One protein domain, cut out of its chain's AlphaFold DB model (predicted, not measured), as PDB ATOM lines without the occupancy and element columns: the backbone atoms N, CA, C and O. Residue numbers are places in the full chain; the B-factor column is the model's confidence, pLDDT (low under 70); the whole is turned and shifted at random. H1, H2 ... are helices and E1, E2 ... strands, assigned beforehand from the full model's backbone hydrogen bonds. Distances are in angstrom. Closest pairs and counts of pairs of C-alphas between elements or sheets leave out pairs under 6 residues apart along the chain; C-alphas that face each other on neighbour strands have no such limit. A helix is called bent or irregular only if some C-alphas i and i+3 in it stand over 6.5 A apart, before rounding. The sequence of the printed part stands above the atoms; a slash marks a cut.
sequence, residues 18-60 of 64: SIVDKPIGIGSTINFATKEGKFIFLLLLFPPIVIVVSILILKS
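Overview. This is residues 18 to 60 of the 64 residues of the protein "DUF5808 domain-containing protein" of Ignavibacteriales bacterium (UniProt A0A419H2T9). A small hairpin of two strands, E1 and E2, sits at one end of a long bent helix, H1, whose residues 42 to 60 stick out as a free arm. The 43 printed residues, mostly helix by class, hold E1, E2 and H1 in that order, with E1 and E2 antiparallel. The whole is extended, radius of gyration of the C-alphas 14.7 A, and flat, spanning 44 by 23 by 9 A.

Along the chain. E1, residues 19 to 21, begins at C-alpha 19 (240.985, 235.544, 255.013); E2 is residues 28 to 30; each is 7.1 A long. H1, residues 35 to 60, was assigned as one helix by its hydrogen bonds but is bent: C-alphas 44 and 47 are 6.8 A apart. Its arms are H1a, residues 35 to 44, 14.6 A, and H1b, residues 47 to 60, 20.0 A, ending at C-alpha 60 (271.249, 223.832, 276.029).

Arrangement. In the hairpin E1 and E2, N 20 and O 29 are 2.9 A apart, within hydrogen-bond range. The closest C-alphas of E2 and H1a, Ile 30 and Gly 37, are 5.6 A apart. H1a and H1b stand at a steep tilt of 46 degrees. H1b is apart from E1 and E2. In both arms every O i to N i+4 pair is within hydrogen-bond range.

Size, cuts and confidence. The C-alphas farthest apart, Pro 23 and Ser 60, are 44.6 A apart. The printed part has no cut and no long link, and no printed residue is under 70 in pLDDT.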
ATOM      1  N   SER A  18     239.607 239.035 256.827       93.81
ATOM      2  CA  SER A  18     240.934 238.617 257.309       93.81
ATOM      3  C   SER A  18     241.522 237.457 256.511       93.81
ATOM      4  O   SER A  18     242.740 237.337 256.404       93.81
ATOM      5  N   ILE A  19     240.654 236.618 255.946       93.00
ATOM      6  CA  ILE A  19     240.985 235.544 255.013       93.00
ATOM      7  C   ILE A  19     240.188 235.814 253.742       93.00
ATOM      8  O   ILE A  19     238.986 236.074 253.804       93.00
ATOM      9  N   VAL A  20     240.863 235.781 252.602       91.88
ATOM     10  CA  VAL A  20     240.261 236.014 251.288       91.88
ATOM     11  C   VAL A  20     240.708 234.936 250.320       91.88
ATOM     12  O   VAL A  20     241.769 234.334 250.498       91.88
ATOM     13  N   ASP A  21     239.932 234.712 249.270       90.88
ATOM     14  CA  ASP A  21     240.370 233.864 248.168       90.88
ATOM     15  C   ASP A  21     241.622 234.454 247.522       90.88
ATOM     16  O   ASP A  21     241.776 235.677 247.405       90.88
ATOM     17  N   LYS A  22     242.553 233.585 247.127       85.94
ATOM     18  CA  LYS A  22     243.742 234.038 246.414       85.94
ATOM     19  C   LYS A  22     243.307 234.735 245.122       85.94
ATOM     20  O   LYS A  22     242.536 234.158 244.360       85.94
ATOM     21  N   PRO A  23     243.847 235.931 244.817       74.62
ATOM     22  CA  PRO A  23     243.533 236.617 243.563       74.62
ATOM     23  C   PRO A  23     243.896 235.792 242.322       74.62
ATOM     24  O   PRO A  23     243.331 236.003 241.255       74.62
ATOM     25  N   ILE A  24     244.877 234.892 242.454       79.75
ATOM     26  CA  ILE A  24     245.336 233.996 241.397       79.75
ATOM     27  C   ILE A  24     245.637 232.624 242.020       79.75
ATOM     28  O   ILE A  24     246.400 232.531 242.986       79.75
ATOM     29  N   GLY A  25     245.081 231.564 241.429       81.19
ATOM     30  CA  GLY A  25     245.275 230.173 241.853       81.19
ATOM     31  C   GLY A  25     244.222 229.667 242.845       81.19
ATOM     32  O   GLY A  25     243.239 230.341 243.126       81.19
ATOM     33  N   ILE A  26     244.430 228.449 243.356       84.81
ATOM     34  CA  ILE A  26     243.496 227.770 244.268       84.81
ATOM     35  C   ILE A  26     243.863 228.058 245.732       84.81
ATOM     36  O   ILE A  26     245.040 228.070 246.117       84.81
ATOM     37  N   GLY A  27     242.831 228.242 246.553       89.06
ATOM     38  CA  GLY A  27     242.918 228.385 248.003       89.06
ATOM     39  C   GLY A  27     242.784 229.826 248.483       89.06
ATOM     40  O   GLY A  27     242.491 230.741 247.716       89.06
ATOM     41  N   SER A  28     243.027 230.020 249.775       90.94
ATOM     42  CA  SER A  28     242.863 231.310 250.443       90.94
ATOM     43  C   SER A  28     244.202 231.900 250.889       90.94
ATOM     44  O   SER A  28     245.234 231.223 250.930       90.94
ATOM     45  N   THR A  29     244.198 233.191 251.197       91.69
ATOM     46  CA  THR A  29     245.331 233.946 251.732       91.69
ATOM     47  C   THR A  29     244.869 234.885 252.842       91.69
ATOM     48  O   THR A  29     243.677 235.147 253.004       91.69
ATOM     49  N   ILE A  30     245.818 235.375 253.633       93.31
ATOM     50  CA  ILE A  30     245.565 236.255 254.771       93.31
ATOM     51  C   ILE A  30     245.656 237.707 254.315       93.31
ATOM     52  O   ILE A  30     246.619 238.099 253.655       93.31
ATOM     53  N   ASN A  31     244.686 238.520 254.725       93.62
ATOM     54  CA  ASN A  31     244.745 239.963 254.576       93.62
ATOM     55  C   ASN A  31     245.490 240.621 255.734       93.62
ATOM     56  O   ASN A  31     244.928 240.911 256.795       93.62
ATOM     57  N   PHE A  32     246.755 240.948 255.483       92.94
ATOM     58  CA  PHE A  32     247.655 241.586 256.444       92.94
ATOM     59  C   PHE A  32     247.301 243.044 256.768       92.94
ATOM     60  O   PHE A  32     247.933 243.655 257.636       92.94
ATOM     61  N   ALA A  33     246.299 243.621 256.100       94.00
ATOM     62  CA  ALA A  33     245.782 244.937 256.454       94.00
ATOM     63  C   ALA A  33     244.895 244.912 257.712       94.00
ATOM     64  O   ALA A  33     244.794 245.935 258.391       94.00
ATOM     65  N   THR A  34     244.302 243.761 258.045       95.00
ATOM     66  CA  THR A  34     243.410 243.588 259.206       95.00
ATOM     67  C   THR A  34     244.194 243.217 260.470       95.00
ATOM     68  O   THR A  34     245.290 242.650 260.393       95.00
ATOM     69  N   LYS A  35     243.660 243.544 261.655       95.69
ATOM     70  CA  LYS A  35     244.287 243.148 262.933       95.69
ATOM     71  C   LYS A  35     244.194 241.634 263.118       95.69
ATOM     72  O   LYS A  35     245.161 240.983 263.499       95.69
ATOM     73  N   GLU A  36     243.042 241.092 262.767       96.06
ATOM     74  CA  GLU A  36     242.685 239.684 262.826       96.06
ATOM     75  C   GLU A  36     243.564 238.863 261.877       96.06
ATOM     76  O   GLU A  36     244.092 237.832 262.278       96.06
ATOM     77  N   GLY A  37     243.811 239.338 260.651       94.75
ATOM     78  CA  GLY A  37     244.709 238.672 259.705       94.75
ATOM     79  C   GLY A  37     246.137 238.552 260.237       94.75
ATOM     80  O   GLY A  37     246.743 237.484 260.165       94.75
ATOM     81  N   LYS A  38     246.661 239.610 260.868       93.94
ATOM     82  CA  LYS A  38     247.972 239.549 261.539       93.94
ATOM     83  C   LYS A  38     247.985 238.538 262.685       93.94
ATOM     84  O   LYS A  38     248.974 237.828 262.850       93.94
ATOM     85  N   PHE A  39     246.897 238.451 263.451       95.94
ATOM     86  CA  PHE A  39     246.769 237.478 264.533       95.94
ATOM     87  C   PHE A  39     246.724 236.036 264.009       95.94
ATOM     88  O   PHE A  39     247.437 235.179 264.525       95.94
ATOM     89  N   ILE A  40     245.972 235.779 262.934       94.62
ATOM     90  CA  ILE A  40     245.929 234.470 262.259       94.62
ATOM     91  C   ILE A  40     247.330 234.065 261.787       94.62
ATOM     92  O   ILE A  40     247.750 232.930 261.998       94.62
ATOM     93  N   PHE A  41     248.083 234.992 261.190       93.38
ATOM     94  CA  PHE A  41     249.454 234.719 260.766       93.38
ATOM     95  C   PHE A  41     250.380 234.387 261.943       93.38
ATOM     96  O   PHE A  41     251.152 233.434 261.866       93.38
ATOM     97  N   LEU A  42     250.278 235.125 263.052       93.88
ATOM     98  CA  LEU A  42     251.054 234.839 264.259       93.88
ATOM     99  C   LEU A  42     250.720 233.455 264.832       93.88
ATOM    100  O   LEU A  42     251.626 232.716 265.209       93.88
ATOM    101  N   LEU A  43     249.437 233.084 264.847       94.94
ATOM    102  CA  LEU A  43     248.987 231.771 265.303       94.94
ATOM    103  C   LEU A  43     249.545 230.639 264.426       94.94
ATOM    104  O   LEU A  43     249.930 229.601 264.951       94.94
ATOM    105  N   LEU A  44     249.646 230.849 263.111       93.50
ATOM    106  CA  LEU A  44     250.267 229.894 262.184       93.50
ATOM    107  C   LEU A  44     251.784 229.767 262.392       93.50
ATOM    108  O   LEU A  44     252.334 228.679 262.228       93.50
ATOM    109  N   LEU A  45     252.461 230.855 262.767       93.38
ATOM    110  CA  LEU A  45     253.893 230.842 263.080       93.38
ATOM    111  C   LEU A  45     254.207 230.282 264.471       93.38
ATOM    112  O   LEU A  45     255.339 229.870 264.719       93.38
ATOM    113  N   PHE A  46     253.239 230.251 265.384       95.31
ATOM    114  CA  PHE A  46     253.484 229.855 266.767       95.31
ATOM    115  C   PHE A  46     253.981 228.400 266.910       95.31
ATOM    116  O   PHE A  46     255.022 228.214 267.542       95.31
ATOM    117  N   PRO A  47     253.361 227.371 266.290       96.06
ATOM    118  CA  PRO A  47     253.849 225.994 266.389       96.06
ATOM    119  C   PRO A  47     255.309 225.788 265.947       96.06
ATOM    120  O   PRO A  47     256.073 225.221 266.733       96.06
ATOM    121  N   PRO A  48     255.764 226.249 264.758       96.38
ATOM    122  CA  PRO A  48     257.161 226.061 264.371       96.38
ATOM    123  C   PRO A  48     258.126 226.824 265.285       96.38
ATOM    124  O   PRO A  48     259.193 226.297 265.600       96.38
ATOM    125  N   ILE A  49     257.752 228.014 265.774       96.75
ATOM    126  CA  ILE A  49     258.567 228.756 266.749       96.75
ATOM    127  C   ILE A  49     258.733 227.943 268.038       96.75
ATOM    128  O   ILE A  49     259.857 227.777 268.512       96.75
ATOM    129  N   VAL A  50     257.643 227.395 268.583       97.56
ATOM    130  CA  VAL A  50     257.675 226.573 269.804       97.56
ATOM    131  C   VAL A  50     258.570 225.349 269.624       97.56
ATOM    132  O   VAL A  50     259.359 225.041 270.518       97.56
ATOM    133  N   ILE A  51     258.500 224.675 268.474       97.81
ATOM    134  CA  ILE A  51     259.353 223.517 268.173       97.81
ATOM    135  C   ILE A  51     260.832 223.918 268.185       97.81
ATOM    136  O   ILE A  51     261.631 223.287 268.878       97.81
ATOM    137  N   VAL A  52     261.198 224.988 267.472       97.81
ATOM    138  CA  VAL A  52     262.592 225.460 267.403       97.81
ATOM    139  C   VAL A  52     263.110 225.843 268.789       97.81
ATOM    140  O   VAL A  52     264.185 225.395 269.186       97.81
ATOM    141  N   VAL A  53     262.335 226.615 269.555       97.94
ATOM    142  CA  VAL A  53     262.698 227.010 270.925       97.94
ATOM    143  C   VAL A  53     262.870 225.785 271.824       97.94
ATOM    144  O   VAL A  53     263.841 225.711 272.574       97.94
ATOM    145  N   SER A  54     261.984 224.793 271.713       97.50
ATOM    146  CA  SER A  54     262.067 223.561 272.506       97.50
ATOM    147  C   SER A  54     263.351 222.781 272.212       97.50
ATOM    148  O   SER A  54     264.032 222.352 273.140       97.50
ATOM    149  N   ILE A  55     263.728 222.651 270.935       97.94
ATOM    150  CA  ILE A  55     264.980 221.993 270.526       97.94
ATOM    151  C   ILE A  55     266.194 222.743 271.087       97.94
ATOM    152  O   ILE A  55     267.105 222.120 271.631       97.94
ATOM    153  N   LEU A  56     266.203 224.076 270.998       97.88
ATOM    154  CA  LEU A  56     267.295 224.895 271.531       97.88
ATOM    155  C   LEU A  56     267.444 224.738 273.049       97.88
ATOM    156  O   LEU A  56     268.567 224.610 273.537       97.88
ATOM    157  N   ILE A  57     266.330 224.691 273.786       98.00
ATOM    158  CA  ILE A  57     266.335 224.448 275.235       98.00
ATOM    159  C   ILE A  57     266.895 223.056 275.541       98.00
ATOM    160  O   ILE A  57     267.792 222.930 276.370       98.00
ATOM    161  N   LEU A  58     266.411 222.010 274.866       98.25
ATOM    162  CA  LEU A  58     266.884 220.640 275.097       98.25
ATOM    163  C   LEU A  58     268.387 220.497 274.816       98.25
ATOM    164  O   LEU A  58     269.094 219.889 275.622       98.25
ATOM    165  N   LYS A  59     268.875 221.122 273.739       97.12
ATOM    166  CA  LYS A  59     270.303 221.183 273.405       97.12
ATOM    167  C   LYS A  59     271.108 221.930 274.470       97.12
ATOM    168  O   LYS A  59     272.162 221.467 274.891       97.12
ATOM    169  N   SER A  60     270.602 223.067 274.952       96.88
ATOM    170  CA  SER A  60     271.249 223.832 276.029       96.88
ATOM    171  C   SER A  60     271.337 223.052 277.345       96.88
ATOM    172  O   SER A  60     272.204 223.347 278.162       96.88
TER     173      SER A  60